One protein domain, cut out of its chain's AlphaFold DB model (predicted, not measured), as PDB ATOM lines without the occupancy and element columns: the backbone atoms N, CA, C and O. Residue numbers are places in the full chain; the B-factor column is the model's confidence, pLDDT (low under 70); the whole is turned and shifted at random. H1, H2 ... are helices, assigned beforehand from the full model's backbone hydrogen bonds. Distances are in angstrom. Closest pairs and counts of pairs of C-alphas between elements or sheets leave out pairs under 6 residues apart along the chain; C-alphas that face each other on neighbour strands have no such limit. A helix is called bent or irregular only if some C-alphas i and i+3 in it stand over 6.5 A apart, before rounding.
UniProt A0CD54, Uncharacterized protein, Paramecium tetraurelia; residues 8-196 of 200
ATOM      1  N   ASP A   8     156.814 193.451 107.060       45.69
ATOM      2  CA  ASP A   8     155.361 193.683 106.977       45.69
ATOM      3  C   ASP A   8     154.629 192.724 106.020       45.69
ATOM      4  O   ASP A   8     153.448 192.426 106.216       45.69
ATOM      5  N   HIS A   9     155.320 192.176 105.014       40.09
ATOM      6  CA  HIS A   9     154.678 191.336 103.995       40.09
ATOM      7  C   HIS A   9     154.407 189.898 104.477       40.09
ATOM      8  O   HIS A   9     153.342 189.347 104.189       40.09
ATOM      9  N   ASP A  10     155.315 189.318 105.269       44.19
ATOM     10  CA  ASP A  10     155.145 187.977 105.849       44.19
ATOM     11  C   ASP A  10     154.145 187.975 107.015       44.19
ATOM     12  O   ASP A  10     153.385 187.022 107.203       44.19
ATOM     13  N   SER A  11     154.086 189.077 107.771       44.22
ATOM     14  CA  SER A  11     153.090 189.288 108.826       44.22
ATOM     15  C   SER A  11     151.668 189.305 108.257       44.22
ATOM     16  O   SER A  11     150.803 188.565 108.743       44.22
ATOM     17  N   ALA A  12     151.446 190.080 107.187       41.62
ATOM     18  CA  ALA A  12     150.150 190.221 106.529       41.62
ATOM     19  C   ALA A  12     149.653 188.897 105.921       41.62
ATOM     20  O   ALA A  12     148.509 188.513 106.163       41.62
ATOM     21  N   LEU A  13     150.528 188.147 105.240       40.72
ATOM     22  CA  LEU A  13     150.216 186.811 104.716       40.72
ATOM     23  C   LEU A  13     149.906 185.810 105.836       40.72
ATOM     24  O   LEU A  13     148.938 185.059 105.736       40.72
ATOM     25  N   SER A  14     150.654 185.826 106.948       43.44
ATOM     26  CA  SER A  14     150.329 184.979 108.107       43.44
ATOM     27  C   SER A  14     148.971 185.346 108.716       43.44
ATOM     28  O   SER A  14     148.250 184.466 109.184       43.44
ATOM     29  N   HIS A  15     148.621 186.635 108.726       45.31
ATOM     30  CA  HIS A  15     147.351 187.129 109.247       45.31
ATOM     31  C   HIS A  15     146.169 186.784 108.334       45.31
ATOM     32  O   HIS A  15     145.125 186.384 108.851       45.31
ATOM     33  N   GLU A  16     146.330 186.863 107.012       44.97
ATOM     34  CA  GLU A  16     145.313 186.437 106.044       44.97
ATOM     35  C   GLU A  16     145.093 184.923 106.071       44.97
ATOM     36  O   GLU A  16     143.947 184.486 106.174       44.97
ATOM     37  N   ILE A  17     146.167 184.124 106.099       49.50
ATOM     38  CA  ILE A  17     146.079 182.657 106.206       49.50
ATOM     39  C   ILE A  17     145.379 182.263 107.516       49.50
ATOM     40  O   ILE A  17     144.452 181.454 107.503       49.50
ATOM     41  N   LYS A  18     145.722 182.905 108.643       53.84
ATOM     42  CA  LYS A  18     145.033 182.693 109.929       53.84
ATOM     43  C   LYS A  18     143.560 183.098 109.875       53.84
ATOM     44  O   LYS A  18     142.725 182.408 110.451       53.84
ATOM     45  N   ALA A  19     143.215 184.200 109.212       53.22
ATOM     46  CA  ALA A  19     141.829 184.657 109.104       53.22
ATOM     47  C   ALA A  19     140.978 183.713 108.238       53.22
ATOM     48  O   ALA A  19     139.832 183.416 108.588       53.22
ATOM     49  N   GLU A  20     141.536 183.199 107.143       54.94
ATOM     50  CA  GLU A  20     140.871 182.239 106.263       54.94
ATOM     51  C   GLU A  20     140.724 180.856 106.927       54.94
ATOM     52  O   GLU A  20     139.666 180.228 106.836       54.94
ATOM     53  N   GLU A  21     141.725 180.425 107.701       56.09
ATOM     54  CA  GLU A  21     141.671 179.221 108.541       56.09
ATOM     55  C   GLU A  21     140.638 179.345 109.670       56.09
ATOM     56  O   GLU A  21     139.827 178.435 109.869       56.09
ATOM     57  N   ILE A  22     140.585 180.487 110.366       56.84
ATOM     58  CA  ILE A  22     139.553 180.776 111.375       56.84
ATOM     59  C   ILE A  22     138.160 180.748 110.734       56.84
ATOM     60  O   ILE A  22     137.230 180.203 111.327       56.84
ATOM     61  N   LYS A  23     138.008 181.261 109.508       59.00
ATOM     62  CA  LYS A  23     136.747 181.226 108.751       59.00
ATOM     63  C   LYS A  23     136.357 179.804 108.327       59.00
ATOM     64  O   LYS A  23     135.183 179.447 108.416       59.00
ATOM     65  N   ARG A  24     137.319 178.958 107.937       54.91
ATOM     66  CA  ARG A  24     137.093 177.520 107.668       54.91
ATOM     67  C   ARG A  24     136.682 176.749 108.918       54.91
ATOM     68  O   ARG A  24     135.840 175.859 108.836       54.91
ATOM     69  N   LEU A  25     137.254 177.091 110.067       55.84
ATOM     70  CA  LEU A  25     136.955 176.446 111.346       55.84
ATOM     71  C   LEU A  25     135.747 177.074 112.069       55.84
ATOM     72  O   LEU A  25     135.231 176.499 113.029       55.84
ATOM     73  N   GLN A  26     135.240 178.211 111.581       54.88
ATOM     74  CA  GLN A  26     134.094 178.946 112.121       54.88
ATOM     75  C   GLN A  26     132.847 178.078 112.395       54.88
ATOM     76  O   GLN A  26     132.240 178.281 113.448       54.88
ATOM     77  N   PRO A  27     132.478 177.068 111.574       53.66
ATOM     78  CA  PRO A  27     131.333 176.193 111.859       53.66
ATOM     79  C   PRO A  27     131.452 175.396 113.172       53.66
ATOM     80  O   PRO A  27     130.438 174.980 113.733       53.66
ATOM     81  N   PHE A  28     132.673 175.186 113.673       51.66
ATOM     82  CA  PHE A  28     132.964 174.437 114.904       51.66
ATOM     83  C   PHE A  28     133.123 175.335 116.134       51.66
ATOM     84  O   PHE A  28     132.981 174.875 117.270       51.66
ATOM     85  N   TYR A  29     133.395 176.616 115.898       51.06
ATOM     86  CA  TYR A  29     133.812 177.586 116.903       51.06
ATOM     87  C   TYR A  29     132.780 178.701 117.158       51.06
ATOM     88  O   TYR A  29     132.738 179.248 118.259       51.06
ATOM     89  N   GLN A  30     131.908 179.001 116.189       43.66
ATOM     90  CA  GLN A  30     130.783 179.932 116.314       43.66
ATOM     91  C   GLN A  30     129.495 179.281 115.794       43.66
ATOM     92  O   GLN A  30     129.305 179.082 114.597       43.66
ATOM     93  N   LYS A  31     128.542 179.009 116.693       46.47
ATOM     94  CA  LYS A  31     127.178 178.615 116.308       46.47
ATOM     95  C   LYS A  31     126.281 179.850 116.205       46.47
ATOM     96  O   LYS A  31     125.637 180.230 117.181       46.47
ATOM     97  N   ARG A  32     126.163 180.449 115.015       38.28
ATOM     98  CA  ARG A  32     125.006 181.310 114.705       38.28
ATOM     99  C   ARG A  32     123.837 180.431 114.277       38.28
ATOM    100  O   ARG A  32     123.707 180.067 113.115       38.28
ATOM    101  N   LEU A  33     122.990 180.074 115.237       38.31
ATOM    102  CA  LEU A  33     121.689 179.485 114.932       38.31
ATOM    103  C   LEU A  33     120.738 180.574 114.417       38.31
ATOM    104  O   LEU A  33     120.690 181.656 115.010       38.31
ATOM    105  N   PRO A  34     119.936 180.294 113.377       42.62
ATOM    106  CA  PRO A  34     118.777 181.113 113.058       42.62
ATOM    107  C   PRO A  34     117.905 181.240 114.313       42.62
ATOM    108  O   PRO A  34     117.578 180.234 114.946       42.62
ATOM    109  N   TYR A  35     117.532 182.469 114.677       43.16
ATOM    110  CA  TYR A  35     116.848 182.799 115.938       43.16
ATOM    111  C   TYR A  35     115.579 181.956 116.187       43.16
ATOM    112  O   TYR A  35     115.223 181.675 117.328       43.16
ATOM    113  N   ILE A  36     114.948 181.488 115.109       40.81
ATOM    114  CA  ILE A  36     113.700 180.715 115.097       40.81
ATOM    115  C   ILE A  36     113.896 179.265 115.584       40.81
ATOM    116  O   ILE A  36     112.974 178.672 116.135       40.81
ATOM    117  N   LEU A  37     115.098 178.692 115.451       40.50
ATOM    118  CA  LEU A  37     115.383 177.299 115.830       40.50
ATOM    119  C   LEU A  37     116.037 177.164 117.212       40.50
ATOM    120  O   LEU A  37     116.272 176.052 117.679       40.50
ATOM    121  N   ARG A  38     116.308 178.280 117.897       43.53
ATOM    122  CA  ARG A  38     116.979 178.324 119.206       43.53
ATOM    123  C   ARG A  38     116.331 177.447 120.302       43.53
ATOM    124  O   ARG A  38     117.098 176.797 121.010       43.53
ATOM    125  N   PRO A  39     114.989 177.353 120.442       46.62
ATOM    126  CA  PRO A  39     114.379 176.474 121.447       46.62
ATOM    127  C   PRO A  39     114.442 174.979 121.087       46.62
ATOM    128  O   PRO A  39     114.396 174.144 121.981       46.62
ATOM    129  N   PHE A  40     114.597 174.631 119.806       41.62
ATOM    130  CA  PHE A  40     114.737 173.240 119.347       41.62
ATOM    131  C   PHE A  40     116.205 172.798 119.260       41.62
ATOM    132  O   PHE A  40     116.529 171.620 119.376       41.62
ATOM    133  N   ALA A  41     117.118 173.755 119.121       40.50
ATOM    134  CA  ALA A  41     118.551 173.530 119.057       40.50
ATOM    135  C   ALA A  41     119.152 173.016 120.378       40.50
ATOM    136  O   ALA A  41     120.082 172.209 120.355       40.50
ATOM    137  N   SER A  42     118.629 173.423 121.537       43.75
ATOM    138  CA  SER A  42     119.095 172.879 122.824       43.75
ATOM    139  C   SER A  42     118.946 171.352 122.892       43.75
ATOM    140  O   SER A  42     119.813 170.686 123.449       43.75
ATOM    141  N   PHE A  43     117.919 170.797 122.239       40.81
ATOM    142  CA  PHE A  43     117.660 169.359 122.170       40.81
ATOM    143  C   PHE A  43     118.604 168.591 121.233       40.81
ATOM    144  O   PHE A  43     118.872 167.424 121.476       40.81
ATOM    145  N   ILE A  44     119.130 169.218 120.176       42.44
ATOM    146  CA  ILE A  44     119.930 168.541 119.133       42.44
ATOM    147  C   ILE A  44     121.434 168.639 119.419       42.44
ATOM    148  O   ILE A  44     122.210 167.763 119.049       42.44
ATOM    149  N   TYR A  45     121.876 169.724 120.059       45.69
ATOM    150  CA  TYR A  45     123.274 170.159 119.987       45.69
ATOM    151  C   TYR A  45     124.116 169.907 121.246       45.69
ATOM    152  O   TYR A  45     125.245 170.393 121.308       45.69
ATOM    153  N   HIS A  46     123.616 169.151 122.228       43.72
ATOM    154  CA  HIS A  46     124.369 168.792 123.443       43.72
ATOM    155  C   HIS A  46     125.423 167.683 123.250       43.72
ATOM    156  O   HIS A  46     126.155 167.373 124.185       43.72
ATOM    157  N   SER A  47     125.546 167.103 122.056       44.72
ATOM    158  CA  SER A  47     126.418 165.948 121.791       44.72
ATOM    159  C   SER A  47     127.747 166.271 121.096       44.72
ATOM    160  O   SER A  47     128.605 165.394 120.997       44.72
ATOM    161  N   VAL A  48     127.955 167.512 120.635       47.09
ATOM    162  CA  VAL A  48     129.233 167.937 120.039       47.09
ATOM    163  C   VAL A  48     129.907 168.930 120.985       47.09
ATOM    164  O   VAL A  48     129.368 170.027 121.172       47.09
ATOM    165  N   PRO A  49     131.053 168.583 121.604       52.69
ATOM    166  CA  PRO A  49     131.810 169.529 122.408       52.69
ATOM    167  C   PRO A  49     132.182 170.708 121.509       52.69
ATOM    168  O   PRO A  49     132.802 170.535 120.468       52.69
ATOM    169  N   THR A  50     131.741 171.903 121.880       54.69
ATOM    170  CA  THR A  50     132.070 173.137 121.159       54.69
ATOM    171  C   THR A  50     132.954 173.986 122.050       54.69
ATOM    172  O   THR A  50     132.807 173.984 123.274       54.69
ATOM    173  N   ILE A  51     133.904 174.684 121.438       55.31
ATOM    174  CA  ILE A  51     134.811 175.586 122.138       55.31
ATOM    175  C   ILE A  51     134.401 177.001 121.774       55.31
ATOM    176  O   ILE A  51     134.364 177.349 120.596       55.31
ATOM    177  N   ASN A  52     134.081 177.805 122.785       56.09
ATOM    178  CA  ASN A  52     133.819 179.221 122.583       56.09
ATOM    179  C   ASN A  52     135.124 179.913 122.157       56.09
ATOM    180  O   ASN A  52     136.115 179.854 122.886       56.09
ATOM    181  N   THR A  53     135.119 180.530 120.976       54.44
ATOM    182  CA  THR A  53     136.292 181.218 120.416       54.44
ATOM    183  C   THR A  53     136.338 182.702 120.684       54.44
ATOM    184  O   THR A  53     137.425 183.268 120.610       54.44
ATOM    185  N   ASP A  54     135.215 183.314 121.060       48.34
ATOM    186  CA  ASP A  54     135.146 184.761 121.256       48.34
ATOM    187  C   ASP A  54     136.068 185.213 122.412       48.34
ATOM    188  O   ASP A  54     136.536 186.344 122.404       48.34
ATOM    189  N   ASN A  55     136.387 184.308 123.354       55.69
ATOM    190  CA  ASN A  55     137.354 184.487 124.451       55.69
ATOM    191  C   ASN A  55     138.138 183.185 124.733       55.69
ATOM    192  O   ASN A  55     138.124 182.667 125.854       55.69
ATOM    193  N   TYR A  56     138.761 182.581 123.716       62.09
ATOM    194  CA  TYR A  56     139.520 181.343 123.931       62.09
ATOM    195  C   TYR A  56     140.801 181.589 124.743       62.09
ATOM    196  O   TYR A  56     141.810 182.054 124.214       62.09
ATOM    197  N   GLU A  57     140.779 181.212 126.021       65.00
ATOM    198  CA  GLU A  57     141.982 181.073 126.841       65.00
ATOM    199  C   GLU A  57     142.494 179.630 126.789       65.00
ATOM    200  O   GLU A  57     141.819 178.688 127.226       65.00
ATOM    201  N   HIS A  58     143.721 179.451 126.299       74.69
ATOM    202  CA  HIS A  58     144.415 178.167 126.332       74.69
ATOM    203  C   HIS A  58     144.959 177.894 127.740       74.69
ATOM    204  O   HIS A  58     146.154 178.004 128.004       74.69
ATOM    205  N   LYS A  59     144.052 177.616 128.686       82.06
ATOM    206  CA  LYS A  59     144.435 177.282 130.065       82.06
ATOM    207  C   LYS A  59     145.284 176.009 130.069       82.06
ATOM    208  O   LYS A  59     144.965 175.112 129.290       82.06
ATOM    209  N   PRO A  60     146.279 175.908 130.959       84.19
ATOM    210  CA  PRO A  60     147.138 174.737 131.047       84.19
ATOM    211  C   PRO A  60     146.327 173.488 131.437       84.19
ATOM    212  O   PRO A  60     145.225 173.587 131.993       84.19
ATOM    213  N   ILE A  61     146.828 172.312 131.057       84.81
ATOM    214  CA  ILE A  61     146.046 171.070 131.058       84.81
ATOM    215  C   ILE A  61     145.630 170.623 132.463       84.81
ATOM    216  O   ILE A  61     144.580 170.003 132.629       84.81
ATOM    217  N   GLU A  62     146.420 170.992 133.469       88.62
ATOM    218  CA  GLU A  62     146.230 170.653 134.879       88.62
ATOM    219  C   GLU A  62     144.944 171.269 135.446       88.62
ATOM    220  O   GLU A  62     144.395 170.777 136.428       88.62
ATOM    221  N   ASN A  63     144.415 172.312 134.795       87.31
ATOM    222  CA  ASN A  63     143.173 172.970 135.197       87.31
ATOM    223  C   ASN A  63     141.907 172.213 134.767       87.31
ATOM    224  O   ASN A  63     140.798 172.657 135.077       87.31
ATOM    225  N   TYR A  64     142.036 171.112 134.023       86.12
ATOM    226  CA  TYR A  64     140.897 170.347 133.524       86.12
ATOM    227  C   TYR A  64     140.752 169.015 134.256       86.12
ATOM    228  O   TYR A  64     141.711 168.281 134.472       86.12
ATOM    229  N   SER A  65     139.509 168.659 134.570       88.94
ATOM    230  CA  SER A  65     139.172 167.321 135.068       88.94
ATOM    231  C   SER A  65     139.354 166.251 133.983       88.94
ATOM    232  O   SER A  65     139.244 166.538 132.790       88.94
ATOM    233  N   GLU A  66     139.524 164.986 134.377       87.56
ATOM    234  CA  GLU A  66     139.681 163.855 133.442       87.56
ATOM    235  C   GLU A  66     138.549 163.798 132.397       87.56
ATOM    236  O   GLU A  66     138.783 163.643 131.200       87.56
ATOM    237  N   SER A  67     137.301 164.010 132.826       85.56
ATOM    238  CA  SER A  67     136.146 164.036 131.922       85.56
ATOM    239  C   SER A  67     136.240 165.170 130.891       85.56
ATOM    240  O   SER A  67     135.902 164.975 129.721       85.56
ATOM    241  N   GLN A  68     136.737 166.344 131.295       86.06
ATOM    242  CA  GLN A  68     136.967 167.466 130.385       86.06
ATOM    243  C   GLN A  68     138.115 167.175 129.418       86.06
ATOM    244  O   GLN A  68     137.971 167.476 128.236       86.06
ATOM    245  N   ILE A  69     139.204 166.551 129.874       87.69
ATOM    246  CA  ILE A  69     140.326 166.132 129.018       87.69
ATOM    247  C   ILE A  69     139.841 165.150 127.943       87.69
ATOM    248  O   ILE A  69     140.152 165.321 126.762       87.69
ATOM    249  N   ILE A  70     139.004 164.175 128.312       88.31
ATOM    250  CA  ILE A  70     138.410 163.223 127.362       88.31
ATOM    251  C   ILE A  70     137.542 163.952 126.332       88.31
ATOM    252  O   ILE A  70     137.711 163.742 125.136       88.31
ATOM    253  N   ASN A  71     136.636 164.832 126.766       83.81
ATOM    254  CA  ASN A  71     135.749 165.557 125.847       83.81
ATOM    255  C   ASN A  71     136.527 166.483 124.901       83.81
ATOM    256  O   ASN A  71     136.213 166.579 123.715       83.81
ATOM    257  N   ARG A  72     137.566 167.139 125.419       87.06
ATOM    258  CA  ARG A  72     138.513 167.939 124.637       87.06
ATOM    259  C   ARG A  72     139.244 167.080 123.610       87.06
ATOM    260  O   ARG A  72     139.374 167.488 122.462       87.06
ATOM    261  N   THR A  73     139.640 165.870 123.984       89.50
ATOM    262  CA  THR A  73     140.273 164.934 123.051       89.50
ATOM    263  C   THR A  73     139.304 164.453 121.978       89.50
ATOM    264  O   THR A  73     139.679 164.415 120.814       89.50
ATOM    265  N   VAL A  74     138.037 164.179 122.309       88.69
ATOM    266  CA  VAL A  74     137.006 163.879 121.295       88.69
ATOM    267  C   VAL A  74     136.918 165.008 120.265       88.69
ATOM    268  O   VAL A  74     136.907 164.736 119.066       88.69
ATOM    269  N   PHE A  75     136.923 166.266 120.714       85.94
ATOM    270  CA  PHE A  75     136.956 167.420 119.814       85.94
ATOM    271  C   PHE A  75     138.227 167.448 118.951       85.94
ATOM    272  O   PHE A  75     138.147 167.656 117.742       85.94
ATOM    273  N   ALA A  76     139.395 167.196 119.547       88.25
ATOM    274  CA  ALA A  76     140.668 167.136 118.829       88.25
ATOM    275  C   ALA A  76     140.662 166.061 117.730       88.25
ATOM    276  O   ALA A  76     141.094 166.327 116.612       88.25
ATOM    277  N   LEU A  77     140.124 164.872 118.024       89.25
ATOM    278  CA  LEU A  77     139.996 163.777 117.062       89.25
ATOM    279  C   LEU A  77     139.036 164.130 115.921       89.25
ATOM    280  O   LEU A  77     139.334 163.844 114.768       89.25
ATOM    281  N   GLN A  78     137.917 164.797 116.213       86.12
ATOM    282  CA  GLN A  78     137.000 165.284 115.175       86.12
ATOM    283  C   GLN A  78     137.657 166.345 114.281       86.12
ATOM    284  O   GLN A  78     137.530 166.282 113.059       86.12
ATOM    285  N   LYS A  79     138.412 167.284 114.869       84.06
ATOM    286  CA  LYS A  79     139.199 168.277 114.119       84.06
ATOM    287  C   LYS A  79     140.232 167.593 113.219       84.06
ATOM    288  O   LYS A  79     140.344 167.938 112.046       84.06
ATOM    289  N   LEU A  80     140.948 166.601 113.749       86.50
ATOM    290  CA  LEU A  80     141.934 165.832 112.995       86.50
ATOM    291  C   LEU A  80     141.287 165.034 111.857       86.50
ATOM    292  O   LEU A  80     141.834 165.003 110.767       86.50
ATOM    293  N   GLN A  81     140.108 164.448 112.072       87.62
ATOM    294  CA  GLN A  81     139.410 163.650 111.057       87.62
ATOM    295  C   GLN A  81     138.983 164.493 109.857       87.62
ATOM    296  O   GLN A  81     138.990 164.013 108.726       87.62
ATOM    297  N   LEU A  82     138.618 165.748 110.102       80.81
ATOM    298  CA  LEU A  82     138.227 166.676 109.052       80.81
ATOM    299  C   LEU A  82     139.427 167.160 108.230       80.81
ATOM    300  O   LEU A  82     139.329 167.262 107.011       80.81
ATOM    301  N   LEU A  83     140.546 167.453 108.895       81.88
ATOM    302  CA  LEU A  83     141.759 167.964 108.247       81.88
ATOM    303  C   LEU A  83     142.616 166.847 107.635       81.88
ATOM    304  O   LEU A  83     143.320 167.070 106.659       81.88
ATOM    305  N   ASN A  84     142.538 165.636 108.180       85.06
ATOM    306  CA  ASN A  84     143.260 164.462 107.710       85.06
ATOM    307  C   ASN A  84     142.378 163.201 107.815       85.06
ATOM    308  O   ASN A  84     142.520 162.400 108.744       85.06
ATOM    309  N   PRO A  85     141.471 162.981 106.845       83.00
ATOM    310  CA  PRO A  85     140.564 161.828 106.849       83.00
ATOM    311  C   PRO A  85     141.280 160.471 106.795       83.00
ATOM    312  O   PRO A  85     140.720 159.462 107.225       83.00
ATOM    313  N   ASN A  86     142.512 160.455 106.273       87.56
ATOM    314  CA  ASN A  86     143.340 159.259 106.113       87.56
ATOM    315  C   ASN A  86     144.045 158.841 107.408       87.56
ATOM    316  O   ASN A  86     144.587 157.741 107.474       87.56
ATOM    317  N   PHE A  87     144.048 159.704 108.428       88.62
ATOM    318  CA  PHE A  87     144.622 159.383 109.729       88.62
ATOM    319  C   PHE A  87     143.861 158.236 110.411       88.62
ATOM    320  O   PHE A  87     144.460 157.369 111.038       88.62
ATOM    321  N   PHE A  88     142.538 158.197 110.264       91.25
ATOM    322  CA  PHE A  88     141.689 157.216 110.932       91.25
ATOM    323  C   PHE A  88     141.357 156.032 110.031       91.25
ATOM    324  O   PHE A  88     141.121 156.169 108.828       91.25
ATOM    325  N   THR A  89     141.236 154.855 110.636       91.38
ATOM    326  CA  THR A  89     140.683 153.688 109.954       91.38
ATOM    327  C   THR A  89     139.216 153.935 109.562       91.38
ATOM    328  O   THR A  89     138.509 154.734 110.190       91.38
ATOM    329  N   PRO A  90     138.674 153.212 108.564       88.88
ATOM    330  CA  PRO A  90     137.266 153.341 108.179       88.88
ATOM    331  C   PRO A  90     136.275 153.107 109.330       88.88
ATOM    332  O   PRO A  90     135.164 153.635 109.306       88.88
ATOM    333  N   GLN A  91     136.648 152.311 110.337       87.88
ATOM    334  CA  GLN A  91     135.801 152.034 111.499       87.88
ATOM    335  C   GLN A  91     135.766 153.219 112.468       87.88
ATOM    336  O   GLN A  91     134.687 153.611 112.911       87.88
ATOM    337  N   GLU A  92     136.916 153.829 112.747       88.75
ATOM    338  CA  GLU A  92     137.027 155.018 113.598       88.75
ATOM    339  C   GLU A  92     136.367 156.235 112.950       88.75
ATOM    340  O   GLU A  92     135.636 156.971 113.611       88.75
ATOM    341  N   ASN A  93     136.514 156.378 111.631       86.12
ATOM    342  CA  ASN A  93     135.823 157.405 110.856       86.12
ATOM    343  C   ASN A  93     134.297 157.322 111.019       86.12
ATOM    344  O   ASN A  93     133.640 158.345 111.186       86.12
ATOM    345  N   ARG A  94     133.722 156.112 111.069       83.50
ATOM    346  CA  ARG A  94     132.281 155.917 111.325       83.50
ATOM    347  C   ARG A  94     131.859 156.248 112.759       83.50
ATOM    348  O   ARG A  94     130.671 156.461 112.994       83.50
ATOM    349  N   ILE A  95     132.789 156.257 113.714       86.12
ATOM    350  CA  ILE A  95     132.534 156.646 115.110       86.12
ATOM    351  C   ILE A  95     132.593 158.174 115.251       86.12
ATOM    352  O   ILE A  95     131.741 158.783 115.905       86.12
ATOM    353  N   LEU A  96     133.598 158.804 114.638       84.06
ATOM    354  CA  LEU A  96     133.800 160.255 114.686       84.06
ATOM    355  C   LEU A  96     132.760 161.004 113.845       84.06
ATOM    356  O   LEU A  96     132.207 161.996 114.323       84.06
ATOM    357  N   SER A  97     132.443 160.466 112.667       80.62
ATOM    358  CA  SER A  97     131.513 161.019 111.680       80.62
ATOM    359  C   SER A  97     130.489 159.950 111.263       80.62
ATOM    360  O   SER A  97     130.604 159.343 110.194       80.62
ATOM    361  N   PRO A  98     129.499 159.659 112.127       74.38
ATOM    362  CA  PRO A  98     128.485 158.656 111.842       74.38
ATOM    363  C   PRO A  98     127.611 159.091 110.669       74.38
ATOM    364  O   PRO A  98     127.211 160.251 110.556       74.38
ATOM    365  N   LEU A  99     127.275 158.133 109.807       70.19
ATOM    366  CA  LEU A  99     126.281 158.366 108.767       70.19
ATOM    367  C   LEU A  99     124.927 158.672 109.425       70.19
ATOM    368  O   LEU A  99     124.569 158.011 110.407       70.19
ATOM    369  N   PRO A 100     124.153 159.631 108.885       65.25
ATOM    370  CA  PRO A 100     122.800 159.866 109.360       65.25
ATOM    371  C   PRO A 100     121.996 158.569 109.244       65.25
ATOM    372  O   PRO A 100     122.200 157.776 108.320       65.25
ATOM    373  N   SER A 101     121.071 158.349 110.179       66.25
ATOM    374  CA  SER A 101     120.213 157.161 110.208       66.25
ATOM    375  C   SER A 101     119.154 157.237 109.098       66.25
ATOM    376  O   SER A 101     117.965 157.414 109.344       66.25
ATOM    377  N   GLY A 102     119.607 157.163 107.843       65.50
ATOM    378  CA  GLY A 102     118.827 157.480 106.651       65.50
ATOM    379  C   GLY A 102     117.543 156.667 106.570       65.50
ATOM    380  O   GLY A 102     116.466 157.246 106.534       65.50
ATOM    381  N   ILE A 103     117.625 155.335 106.631       73.25
ATOM    382  CA  ILE A 103     116.450 154.455 106.473       73.25
ATOM    383  C   ILE A 103     115.394 154.720 107.555       73.25
ATOM    384  O   ILE A 103     114.209 154.840 107.246       73.25
ATOM    385  N   VAL A 104     115.815 154.857 108.815       74.88
ATOM    386  CA  VAL A 104     114.902 155.119 109.939       74.88
ATOM    387  C   VAL A 104     114.256 156.497 109.793       74.88
ATOM    388  O   VAL A 104     113.041 156.620 109.920       74.88
ATOM    389  N   SER A 105     115.054 157.514 109.454       72.88
ATOM    390  CA  SER A 105     114.575 158.885 109.246       72.88
ATOM    391  C   SER A 105     113.579 158.964 108.083       72.88
ATOM    392  O   SER A 105     112.516 159.561 108.239       72.88
ATOM    393  N   TYR A 106     113.860 158.304 106.952       75.31
ATOM    394  CA  TYR A 106     112.952 158.251 105.801       75.31
ATOM    395  C   TYR A 106     111.654 157.518 106.130       75.31
ATOM    396  O   TYR A 106     110.576 158.011 105.811       75.31
ATOM    397  N   THR A 107     111.735 156.370 106.805       80.94
ATOM    398  CA  THR A 107     110.547 155.586 107.180       80.94
ATOM    399  C   THR A 107     109.634 156.401 108.091       80.94
ATOM    400  O   THR A 107     108.423 156.466 107.876       80.94
ATOM    401  N   LEU A 108     110.222 157.096 109.067       82.19
ATOM    402  CA  LEU A 108     109.494 157.976 109.970       82.19
ATOM    403  C   LEU A 108     108.901 159.187 109.227       82.19
ATOM    404  O   LEU A 108     107.758 159.563 109.474       82.19
ATOM    405  N   GLN A 109     109.632 159.751 108.258       81.75
ATOM    406  CA  GLN A 109     109.148 160.845 107.413       81.75
ATOM    407  C   GLN A 109     107.933 160.431 106.587       81.75
ATOM    408  O   GLN A 109     106.948 161.172 106.552       81.75
ATOM    409  N   PHE A 110     107.973 159.251 105.967       83.69
ATOM    410  CA  PHE A 110     106.839 158.700 105.231       83.69
ATOM    411  C   PHE A 110     105.640 158.452 106.145       83.69
ATOM    412  O   PHE A 110     104.538 158.895 105.822       83.69
ATOM    413  N   ALA A 111     105.848 157.822 107.306       86.25
ATOM    414  CA  ALA A 111     104.779 157.545 108.263       86.25
ATOM    415  C   ALA A 111     104.083 158.832 108.735       86.25
ATOM    416  O   ALA A 111     102.859 158.944 108.662       86.25
ATOM    417  N   CYS A 112     104.850 159.843 109.146       86.19
ATOM    418  CA  CYS A 112     104.272 161.105 109.594       86.19
ATOM    419  C   CYS A 112     103.605 161.888 108.446       86.19
ATOM    420  O   CYS A 112     102.553 162.493 108.646       86.19
ATOM    421  N   SER A 113     104.155 161.834 107.228       84.56
ATOM    422  CA  SER A 113     103.521 162.447 106.049       84.56
ATOM    423  C   SER A 113     102.184 161.779 105.713       84.56
ATOM    424  O   SER A 113     101.213 162.471 105.411       84.56
ATOM    425  N   ALA A 114     102.101 160.451 105.836       87.81
ATOM    426  CA  ALA A 114     100.855 159.711 105.668       87.81
ATOM    427  C   ALA A 114      99.819 160.091 106.740       87.81
ATOM    428  O   ALA A 114      98.662 160.336 106.407       87.81
ATOM    429  N   MET A 115     100.229 160.226 108.008       86.88
ATOM    430  CA  MET A 115      99.339 160.690 109.081       86.88
ATOM    431  C   MET A 115      98.791 162.098 108.813       86.88
ATOM    432  O   MET A 115      97.589 162.321 108.969       86.88
ATOM    433  N   ASN A 116      99.629 163.030 108.346       85.38
ATOM    434  CA  ASN A 116      99.179 164.371 107.963       85.38
ATOM    435  C   ASN A 116      98.167 164.341 106.825       85.38
ATOM    436  O   ASN A 116      97.177 165.067 106.878       85.38
ATOM    437  N   ALA A 117      98.413 163.514 105.807       87.81
ATOM    438  CA  ALA A 117      97.501 163.360 104.685       87.81
ATOM    439  C   ALA A 117      96.148 162.803 105.151       87.81
ATOM    440  O   ALA A 117      95.108 163.350 104.793       87.81
ATOM    441  N   ILE A 118      96.148 161.778 106.012       89.44
ATOM    442  CA  ILE A 118      94.926 161.200 106.593       89.44
ATOM    443  C   ILE A 118      94.155 162.253 107.396       89.44
ATOM    444  O   ILE A 118      92.946 162.405 107.209       89.44
ATOM    445  N   TYR A 119      94.840 163.013 108.253       86.19
ATOM    446  CA  TYR A 119      94.207 164.062 109.052       86.19
ATOM    447  C   TYR A 119      93.668 165.208 108.183       86.19
ATOM    448  O   TYR A 119      92.551 165.670 108.397       86.19
ATOM    449  N   GLY A 120      94.405 165.615 107.146       85.44
ATOM    450  CA  GLY A 120      93.948 166.609 106.173       85.44
ATOM    451  C   GLY A 120      92.698 166.153 105.415       85.44
ATOM    452  O   GLY A 120      91.733 166.906 105.304       85.44
ATOM    453  N   VAL A 121      92.665 164.893 104.967       90.06
ATOM    454  CA  VAL A 121      91.481 164.291 104.329       90.06
ATOM    455  C   VAL A 121      90.298 164.242 105.298       90.06
ATOM    456  O   VAL A 121      89.169 164.518 104.893       90.06
ATOM    457  N   TYR A 122      90.531 163.924 106.573       88.81
ATOM    458  CA  TYR A 122      89.493 163.939 107.604       88.81
ATOM    459  C   TYR A 122      88.907 165.344 107.811       88.81
ATOM    460  O   TYR A 122      87.683 165.501 107.779       88.81
ATOM    461  N   LEU A 123      89.753 166.369 107.965       86.69
ATOM    462  CA  LEU A 123      89.308 167.759 108.114       86.69
ATOM    463  C   LEU A 123      88.514 168.236 106.894       86.69
ATOM    464  O   LEU A 123      87.467 168.865 107.049       86.69
ATOM    465  N   TYR A 124      88.971 167.879 105.689       86.38
ATOM    466  CA  TYR A 124      88.276 168.193 104.442       86.38
ATOM    467  C   TYR A 124      86.894 167.530 104.373       86.38
ATOM    468  O   TYR A 124      85.896 168.199 104.120       86.38
ATOM    469  N   LYS A 125      86.803 166.222 104.658       89.44
ATOM    470  CA  LYS A 125      85.530 165.478 104.612       89.44
ATOM    471  C   LYS A 125      84.517 165.949 105.652       89.44
ATOM    472  O   LYS A 125      83.319 165.872 105.406       89.44
ATOM    473  N   THR A 126      84.985 166.410 106.807       89.19
ATOM    474  CA  THR A 126      84.120 166.864 107.906       89.19
ATOM    475  C   THR A 126      83.803 168.358 107.854       89.19
ATOM    476  O   THR A 126      83.085 168.835 108.728       89.19
ATOM    477  N   TRP A 127      84.335 169.102 106.868       83.00
ATOM    478  CA  TRP A 127      84.233 170.569 106.785       83.00
ATOM    479  C   TRP A 127      84.607 171.282 108.098       83.00
ATOM    480  O   TRP A 127      84.166 172.392 108.383       83.00
ATOM    481  N   SER A 128      85.456 170.653 108.912       82.38
ATOM    482  CA  SER A 128      85.779 171.093 110.274       82.38
ATOM    483  C   SER A 128      86.952 172.077 110.320       82.38
ATOM    484  O   SER A 128      87.594 172.241 111.359       82.38
ATOM    485  N   ILE A 129      87.220 172.757 109.200       81.44
ATOM    486  CA  ILE A 129      88.319 173.712 109.051       81.44
ATOM    487  C   ILE A 129      87.984 174.980 109.842       81.44
ATOM    488  O   ILE A 129      87.312 175.895 109.376       81.44
ATOM    489  N   ASN A 130      88.460 175.019 111.078       86.00
ATOM    490  CA  ASN A 130      88.370 176.156 111.985       86.00
ATOM    491  C   ASN A 130      89.745 176.476 112.598       86.00
ATOM    492  O   ASN A 130      90.682 175.679 112.516       86.00
ATOM    493  N   ALA A 131      89.873 177.630 113.259       84.50
ATOM    494  CA  ALA A 131      91.140 178.064 113.858       84.50
ATOM    495  C   ALA A 131      91.744 177.027 114.830       84.50
ATOM    496  O   ALA A 131      92.963 176.873 114.885       84.50
ATOM    497  N   LYS A 132      90.902 176.265 115.548       85.00
ATOM    498  CA  LYS A 132      91.355 175.189 116.444       85.00
ATOM    499  C   LYS A 132      91.986 174.031 115.665       85.00
ATOM    500  O   LYS A 132      93.056 173.572 116.044       85.00
ATOM    501  N   SER A 133      91.365 173.593 114.570       82.31
ATOM    502  CA  SER A 133      91.887 172.528 113.701       82.31
ATOM    503  C   SER A 133      93.195 172.923 113.008       82.31
ATOM    504  O   SER A 133      94.127 172.125 112.961       82.31
ATOM    505  N   ILE A 134      93.310 174.180 112.561       83.38
ATOM    506  CA  ILE A 134      94.534 174.724 111.958       83.38
ATOM    507  C   ILE A 134      95.651 174.789 113.004       83.38
ATOM    508  O   ILE A 134      96.778 174.375 112.732       83.38
ATOM    509  N   GLY A 135      95.338 175.251 114.221       85.12
ATOM    510  CA  GLY A 135      96.288 175.268 115.334       85.12
ATOM    511  C   GLY A 135      96.781 173.868 115.705       85.12
ATOM    512  O   GLY A 135      97.980 173.660 115.866       85.12
ATOM    513  N   LEU A 136      95.876 172.887 115.769       84.62
ATOM    514  CA  LEU A 136      96.227 171.495 116.057       84.62
ATOM    515  C   LEU A 136      97.107 170.901 114.946       84.62
ATOM    516  O   LEU A 136      98.100 170.239 115.238       84.62
ATOM    517  N   TRP A 137      96.814 171.212 113.682       82.12
ATOM    518  CA  TRP A 137      97.642 170.791 112.551       82.12
ATOM    519  C   TRP A 137      99.048 171.405 112.589       82.12
ATOM    520  O   TRP A 137     100.032 170.699 112.380       82.12
ATOM    521  N   ALA A 138      99.167 172.688 112.946       80.75
ATOM    522  CA  ALA A 138     100.461 173.345 113.127       80.75
ATOM    523  C   ALA A 138     101.291 172.702 114.256       80.75
ATOM    524  O   ALA A 138     102.490 172.471 114.085       80.75
ATOM    525  N   VAL A 139     100.659 172.349 115.383       82.38
ATOM    526  CA  VAL A 139     101.310 171.601 116.476       82.38
ATOM    527  C   VAL A 139     101.768 170.221 116.003       82.38
ATOM    528  O   VAL A 139     102.870 169.784 116.342       82.38
ATOM    529  N   PHE A 140     100.959 169.541 115.191       82.56
ATOM    530  CA  PHE A 140     101.296 168.227 114.652       82.56
ATOM    531  C   PHE A 140     102.507 168.293 113.704       82.56
ATOM    532  O   PHE A 140     103.444 167.506 113.845       82.56
ATOM    533  N   LEU A 141     102.555 169.296 112.821       80.81
ATOM    534  CA  LEU A 141     103.703 169.558 111.946       80.81
ATOM    535  C   LEU A 141     104.978 169.881 112.738       80.81
ATOM    536  O   LEU A 141     106.049 169.359 112.424       80.81
ATOM    537  N   ALA A 142     104.872 170.706 113.784       77.94
ATOM    538  CA  ALA A 142     106.007 171.017 114.651       77.94
ATOM    539  C   ALA A 142     106.522 169.763 115.381       77.94
ATOM    540  O   ALA A 142     107.727 169.512 115.415       77.94
ATOM    541  N   THR A 143     105.614 168.936 115.904       77.12
ATOM    542  CA  THR A 143     105.958 167.681 116.590       77.12
ATOM    543  C   THR A 143     106.640 166.694 115.644       77.12
ATOM    544  O   THR A 143     107.637 166.078 116.012       77.12
ATOM    545  N   GLN A 144     106.175 166.592 114.396       79.69
ATOM    546  CA  GLN A 144     106.803 165.744 113.386       79.69
ATOM    547  C   GLN A 144     108.257 166.139 113.122       79.69
ATOM    548  O   GLN A 144     109.115 165.260 113.066       79.69
ATOM    549  N   GLN A 145     108.559 167.433 112.988       75.81
ATOM    550  CA  GLN A 145     109.939 167.887 112.771       75.81
ATOM    551  C   GLN A 145     110.867 167.441 113.907       75.81
ATOM    552  O   GLN A 145     111.986 166.994 113.655       75.81
ATOM    553  N   VAL A 146     110.379 167.478 115.150       73.06
ATOM    554  CA  VAL A 146     111.119 166.980 116.318       73.06
ATOM    555  C   VAL A 146     111.284 165.459 116.258       73.06
ATOM    556  O   VAL A 146     112.394 164.951 116.432       73.06
ATOM    557  N   CYS A 147     110.214 164.717 115.956       72.88
ATOM    558  CA  CYS A 147     110.263 163.259 115.846       72.88
ATOM    559  C   CYS A 147     111.255 162.784 114.779       72.88
ATOM    560  O   CYS A 147     111.965 161.815 115.019       72.88
ATOM    561  N   LEU A 148     111.369 163.475 113.641       74.12
ATOM    562  CA  LEU A 148     112.318 163.115 112.578       74.12
ATOM    563  C   LEU A 148     113.784 163.275 112.982       74.12
ATOM    564  O   LEU A 148     114.652 162.582 112.454       74.12
ATOM    565  N   GLN A 149     114.073 164.150 113.940       70.38
ATOM    566  CA  GLN A 149     115.432 164.367 114.431       70.38
ATOM    567  C   GLN A 149     115.790 163.456 115.608       70.38
ATOM    568  O   GLN A 149     116.969 163.194 115.854       70.38
ATOM    569  N   TYR A 150     114.785 162.924 116.301       75.44
ATOM    570  CA  TYR A 150     114.956 162.108 117.496       75.44
ATOM    571  C   TYR A 150     115.797 160.829 117.283       75.44
ATOM    572  O   TYR A 150     116.679 160.571 118.102       75.44
ATOM    573  N   PRO A 151     115.649 160.054 116.184       73.44
ATOM    574  CA  PRO A 151     116.496 158.886 115.926       73.44
ATOM    575  C   PRO A 151     117.981 159.232 115.790       73.44
ATOM    576  O   PRO A 151     118.834 158.530 116.334       73.44
ATOM    577  N   ASN A 152     118.293 160.337 115.105       71.81
ATOM    578  CA  ASN A 152     119.670 160.806 114.960       71.81
ATOM    579  C   ASN A 152     120.229 161.262 116.311       71.81
ATOM    580  O   ASN A 152     121.349 160.898 116.656       71.81
ATOM    581  N   PHE A 153     119.429 161.971 117.114       70.56
ATOM    582  CA  PHE A 153     119.812 162.373 118.467       70.56
ATOM    583  C   PHE A 153     120.102 161.176 119.381       70.56
ATOM    584  O   PHE A 153     121.122 161.156 120.072       70.56
ATOM    585  N   LEU A 154     119.232 160.162 119.378       73.12
ATOM    586  CA  LEU A 154     119.426 158.953 120.176       73.12
ATOM    587  C   LEU A 154     120.658 158.173 119.725       73.12
ATOM    588  O   LEU A 154     121.445 157.742 120.565       73.12
ATOM    589  N   SER A 155     120.849 158.011 118.414       76.25
ATOM    590  CA  SER A 155     122.038 157.349 117.874       76.25
ATOM    591  C   SER A 155     123.314 158.076 118.306       76.25
ATOM    592  O   SER A 155     124.240 157.461 118.838       76.25
ATOM    593  N   GLU A 156     123.328 159.398 118.168       75.31
ATOM    594  CA  GLU A 156     124.462 160.240 118.526       75.31
ATOM    595  C   GLU A 156     124.770 160.183 120.032       75.31
ATOM    596  O   GLU A 156     125.914 159.974 120.438       75.31
ATOM    597  N   THR A 157     123.743 160.312 120.872       74.00
ATOM    598  CA  THR A 157     123.896 160.436 122.327       74.00
ATOM    599  C   THR A 157     124.122 159.092 123.014       74.00
ATOM    600  O   THR A 157     124.964 158.987 123.903       74.00
ATOM    601  N   LEU A 158     123.388 158.048 122.623       76.00
ATOM    602  CA  LEU A 158     123.434 156.752 123.307       76.00
ATOM    603  C   LEU A 158     124.496 155.818 122.731       76.00
ATOM    604  O   LEU A 158     125.094 155.044 123.474       76.00
ATOM    605  N   ILE A 159     124.733 155.869 121.418       82.50
ATOM    606  CA  ILE A 159     125.614 154.910 120.741       82.50
ATOM    607  C   ILE A 159     126.970 155.545 120.445       82.50
ATOM    608  O   ILE A 159     128.006 154.976 120.794       82.50
ATOM    609  N   GLN A 160     126.981 156.713 119.801       83.69
ATOM    610  CA  GLN A 160     128.224 157.300 119.300       83.69
ATOM    611  C   GLN A 160     129.029 157.977 120.403       83.69
ATOM    612  O   GLN A 160     130.243 157.793 120.469       83.69
ATOM    613  N   TRP A 161     128.376 158.686 121.323       81.75
ATOM    614  CA  TRP A 161     129.072 159.393 122.395       81.75
ATOM    615  C   TRP A 161     129.950 158.484 123.280       81.75
ATOM    616  O   TRP A 161     131.139 158.784 123.433       81.75
ATOM    617  N   PRO A 162     129.472 157.330 123.798       87.00
ATOM    618  CA  PRO A 162     130.332 156.419 124.557       87.00
ATOM    619  C   PRO A 162     131.476 155.838 123.717       87.00
ATOM    620  O   PRO A 162     132.595 155.693 124.216       87.00
ATOM    621  N   ARG A 163     131.222 155.539 122.435       88.06
ATOM    622  CA  ARG A 163     132.242 155.026 121.506       88.06
ATOM    623  C   ARG A 163     133.340 156.054 121.253       88.06
ATOM    624  O   ARG A 163     134.511 155.698 121.334       88.06
ATOM    625  N   ARG A 164     132.985 157.326 121.047       89.69
ATOM    626  CA  ARG A 164     133.950 158.428 120.904       89.69
ATOM    627  C   ARG A 164     134.775 158.631 122.161       89.69
ATOM    628  O   ARG A 164     135.979 158.815 122.062       89.69
ATOM    629  N   ARG A 165     134.162 158.555 123.346       88.12
ATOM    630  CA  ARG A 165     134.908 158.651 124.610       88.12
ATOM    631  C   ARG A 165     135.880 157.488 124.793       88.12
ATOM    632  O   ARG A 165     136.985 157.714 125.270       88.12
ATOM    633  N   ARG A 166     135.494 156.265 124.412       91.88
ATOM    634  CA  ARG A 166     136.400 155.105 124.431       91.88
ATOM    635  C   ARG A 166     137.559 155.294 123.453       91.88
ATOM    636  O   ARG A 166     138.698 155.097 123.854       91.88
ATOM    637  N   LEU A 167     137.272 155.742 122.232       92.19
ATOM    638  CA  LEU A 167     138.293 156.058 121.235       92.19
ATOM    639  C   LEU A 167     139.251 157.143 121.748       92.19
ATOM    640  O   LEU A 167     140.461 156.973 121.717       92.19
ATOM    641  N   ALA A 168     138.719 158.221 122.325       92.25
ATOM    642  CA  ALA A 168     139.524 159.282 122.921       92.25
ATOM    643  C   ALA A 168     140.446 158.776 124.037       92.25
ATOM    644  O   ALA A 168     141.588 159.212 124.102       92.25
ATOM    645  N   LYS A 169     139.991 157.840 124.881       92.88
ATOM    646  CA  LYS A 169     140.849 157.208 125.895       92.88
ATOM    647  C   LYS A 169     141.998 156.411 125.269       92.88
ATOM    648  O   LYS A 169     143.129 156.587 125.695       92.88
ATOM    649  N   GLN A 170     141.726 155.618 124.230       92.56
ATOM    650  CA  GLN A 170     142.764 154.853 123.521       92.56
ATOM    651  C   GLN A 170     143.843 155.772 122.938       92.56
ATOM    652  O   GLN A 170     145.031 155.561 123.146       92.56
ATOM    653  N   TYR A 171     143.433 156.848 122.268       90.69
ATOM    654  CA  TYR A 171     144.377 157.811 121.705       90.69
ATOM    655  C   TYR A 171     145.121 158.602 122.790       90.69
ATOM    656  O   TYR A 171     146.308 158.880 122.630       90.69
ATOM    657  N   LEU A 172     144.461 158.934 123.907       91.38
ATOM    658  CA  LEU A 172     145.103 159.571 125.061       91.38
ATOM    659  C   LEU A 172     146.226 158.716 125.651       91.38
ATOM    660  O   LEU A 172     147.253 159.273 126.025       91.38
ATOM    661  N   GLU A 173     146.043 157.398 125.725       91.00
ATOM    662  CA  GLU A 173     147.062 156.469 126.224       91.00
ATOM    663  C   GLU A 173     148.298 156.419 125.311       91.00
ATOM    664  O   GLU A 173     149.415 156.295 125.804       91.00
ATOM    665  N   ILE A 174     148.114 156.575 123.996       89.56
ATOM    666  CA  ILE A 174     149.189 156.457 122.996       89.56
ATOM    667  C   ILE A 174     149.957 157.772 122.821       89.56
ATOM    668  O   ILE A 174     151.186 157.787 122.825       89.56
ATOM    669  N   TYR A 175     149.242 158.889 122.662       87.38
ATOM    670  CA  TYR A 175     149.842 160.188 122.327       87.38
ATOM    671  C   TYR A 175     149.994 161.127 123.530       87.38
ATOM    672  O   TYR A 175     150.717 162.122 123.465       87.38
ATOM    673  N   GLY A 176     149.309 160.833 124.634       90.00
ATOM    674  CA  GLY A 176     149.294 161.663 125.827       90.00
ATOM    675  C   GLY A 176     148.323 162.855 125.753       90.00
ATOM    676  O   GLY A 176     147.953 163.340 124.679       90.00
ATOM    677  N   PRO A 177     147.910 163.386 126.916       87.94
ATOM    678  CA  PRO A 177     146.905 164.445 127.003       87.94
ATOM    679  C   PRO A 177     147.421 165.804 126.495       87.94
ATOM    680  O   PRO A 177     146.657 166.565 125.897       87.94
ATOM    681  N   ASN A 178     148.720 166.084 126.643       87.69
ATOM    682  CA  ASN A 178     149.349 167.322 126.163       87.69
ATOM    683  C   ASN A 178     149.300 167.461 124.640       87.69
ATOM    684  O   ASN A 178     149.097 168.561 124.128       87.69
ATOM    685  N   TYR A 179     149.439 166.350 123.920       88.12
ATOM    686  CA  TYR A 179     149.406 166.336 122.463       88.12
ATOM    687  C   TYR A 179     148.050 166.814 121.929       88.12
ATOM    688  O   TYR A 179     147.973 167.778 121.166       88.12
ATOM    689  N   PHE A 180     146.953 166.216 122.403       86.88
ATOM    690  CA  PHE A 180     145.611 166.642 121.999       86.88
ATOM    691  C   PHE A 180     145.259 168.026 122.511       86.88
ATOM    692  O   PHE A 180     144.547 168.756 121.828       86.88
ATOM    693  N   HIS A 181     145.775 168.415 123.677       86.50
ATOM    694  CA  HIS A 181     145.592 169.768 124.171       86.50
ATOM    695  C   HIS A 181     146.105 170.804 123.163       86.50
ATOM    696  O   HIS A 181     145.358 171.719 122.829       86.50
ATOM    697  N   GLN A 182     147.293 170.597 122.588       85.31
ATOM    698  CA  GLN A 182     147.858 171.478 121.560       85.31
ATOM    699  C   GLN A 182     147.048 171.476 120.256       85.31
ATOM    700  O   GLN A 182     146.797 172.539 119.699       85.31
ATOM    701  N   ILE A 183     146.580 170.311 119.784       84.12
ATOM    702  CA  ILE A 183     145.785 170.198 118.540       84.12
ATOM    703  C   ILE A 183     144.500 171.034 118.599       84.12
ATOM    704  O   ILE A 183     144.024 171.554 117.584       84.12
ATOM    705  N   ILE A 184     143.915 171.159 119.787       82.94
ATOM    706  CA  ILE A 184     142.677 171.911 120.002       82.94
ATOM    707  C   ILE A 184     142.879 173.410 119.785       82.94
ATOM    708  O   ILE A 184     141.923 174.085 119.387       82.94
ATOM    709  N   ASP A 185     144.091 173.919 120.027       81.44
ATOM    710  CA  ASP A 185     144.405 175.330 119.846       81.44
ATOM    711  C   ASP A 185     144.093 175.738 118.391       81.44
ATOM    712  O   ASP A 185     144.567 175.095 117.443       81.44
ATOM    713  N   PRO A 186     143.256 176.766 118.164       72.06
ATOM    714  CA  PRO A 186     143.016 177.293 116.826       72.06
ATOM    715  C   PRO A 186     144.295 177.797 116.139       72.06
ATOM    716  O   PRO A 186     144.323 177.864 114.918       72.06
ATOM    717  N   ARG A 187     145.356 178.111 116.892       74.25
ATOM    718  CA  ARG A 187     146.662 178.544 116.369       74.25
ATOM    719  C   ARG A 187     147.556 177.384 115.926       74.25
ATOM    720  O   ARG A 187     148.650 177.624 115.415       74.25
ATOM    721  N   PHE A 188     147.147 176.138 116.161       77.62
ATOM    722  CA  PHE A 188     147.931 174.975 115.769       77.62
ATOM    723  C   PHE A 188     147.990 174.851 114.242       77.62
ATOM    724  O   PHE A 188     146.962 174.918 113.572       77.62
ATOM    725  N   SER A 189     149.191 174.639 113.697       77.75
ATOM    726  CA  SER A 189     149.423 174.583 112.248       77.75
ATOM    727  C   SER A 189     148.594 173.484 111.580       77.75
ATOM    728  O   SER A 189     148.768 172.298 111.872       77.75
ATOM    729  N   VAL A 190     147.737 173.880 110.637       76.88
ATOM    730  CA  VAL A 190     146.899 172.963 109.852       76.88
ATOM    731  C   VAL A 190     147.753 172.011 109.018       76.88
ATOM    732  O   VAL A 190     147.505 170.810 109.023       76.88
ATOM    733  N   HIS A 191     148.829 172.510 108.404       77.69
ATOM    734  CA  HIS A 191     149.725 171.692 107.584       77.69
ATOM    735  C   HIS A 191     150.366 170.531 108.366       77.69
ATOM    736  O   HIS A 191     150.518 169.417 107.857       77.69
ATOM    737  N   LYS A 192     150.689 170.756 109.648       81.06
ATOM    738  CA  LYS A 192     151.140 169.671 110.531       81.06
ATOM    739  C   LYS A 192     150.050 168.619 110.730       81.06
ATOM    740  O   LYS A 192     150.374 167.442 110.772       81.06
ATOM    741  N   LEU A 193     148.780 169.014 110.832       78.56
ATOM    742  CA  LEU A 193     147.667 168.076 111.006       78.56
ATOM    743  C   LEU A 193     147.388 167.245 109.745       78.56
ATOM    744  O   LEU A 193     147.131 166.047 109.848       78.56
ATOM    745  N   GLU A 194     147.488 167.853 108.563       78.44
ATOM    746  CA  GLU A 194     147.261 167.193 107.266       78.44
ATOM    747  C   GLU A 194     148.283 166.088 106.970       78.44
ATOM    748  O   GLU A 194     147.959 165.078 106.349       78.44
ATOM    749  N   THR A 195     149.522 166.265 107.429       84.00
ATOM    750  CA  THR A 195     150.632 165.334 107.175       84.00
ATOM    751  C   THR A 195     150.835 164.302 108.286       84.00
ATOM    752  O   THR A 195     151.710 163.437 108.173       84.00
ATOM    753  N   LEU A 196     150.035 164.361 109.357       82.94
ATOM    754  CA  LEU A 196     150.139 163.426 110.474       82.94
ATOM    755  C   LEU A 196     149.911 161.984 110.020       82.94
ATOM    756  O   LEU A 196     148.956 161.671 109.309       82.94
TER     757      LEU A 196
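Overview. This is residues 8 to 196 of the 200 residues of an uncharacterized protein of Paramecium tetraurelia (UniProt A0CD54). What is the overall shape? It is a long helical hairpin, H5 and H6a, with a head at one end, where H6b crosses H3 and the short helices H4, H7 and H8 pack on H3; H6, the longest helix, is bent and runs through both parts. H1 and H2 touch no helix, and residues 8 to 17, in H1, and 34 to 39, of which 35 to 39 belong to H2, stick out. What is it made of? The 189 printed residues have eight named helices, H1 to H8 in order, and no named strand: the class is all helix, and the packing is mostly crossed. The whole is loose, with a radius of gyration of the C-alphas of 22.2 A, and elongated, spanning 73 by 41 by 31 A.

Arrangement. How does the longest helix run? H6, residues 131 to 175, was assigned by its hydrogen bonds as one helix but is bent, with C-alphas 148 and 151 6.8 A apart; its arms H6a, residues 131 to 148, and H6b, residues 151 to 175, stand at a shallow tilt of 28 degrees. H5, residues 102 to 125, touches H6a as a hairpin, opposite ways at a shallow tilt of 10 degrees, the closest C-alphas being those of Ser 105 and Leu 148, 5.8 A apart. What touches H3, residues 66 to 83? With its residues 70 to 77 alone it touches H6b, about perpendicular at 83 degrees, the closest C-alphas being those of Val 74 and Ala 168, 5.5 A apart. It also touches H4, residues 90 to 96, H7, residues 177 to 184, and H8, residues 190 to 194; the closest C-alphas of H3 and H7 are those of Ala 76 and Ile 184, 5.3 A apart. Are the helix backbones complete? Every O i to N i+4 pair is within hydrogen-bond range in H3, H4, H5, H6a, H7 and H8. The counts are 16 of 18 in H1, residues 8 to 29, 18 of 21 in H6b, and 1 of 6 in H2, residues 35 to 44, where 3 of 7 O i to N i+3 pairs are within range.

Along the chain. Where do the helices begin and end? C-alpha 8 of H1 is at (155.361, 193.683, 106.977), and C-alpha 194 of H8 is at (147.261, 167.193, 107.266). How long are the longer ones? From first to last C-alpha H5 measures 34.3 A, H6b 34.0 A, H1 28.7 A, H6a 26.0 A and H3 25.6 A.

Size, cuts and confidence. How far does it reach? The two C-alphas farthest apart, those of Asp 8 and Thr 126, are 76.1 A apart; the printed part has no cut, and the link from H2 to H3, 21 residues, is long. Where is confidence low? The mean pLDDT of the printed part is 73.9, and residues 8 to 57 and 100 to 102 are under 70.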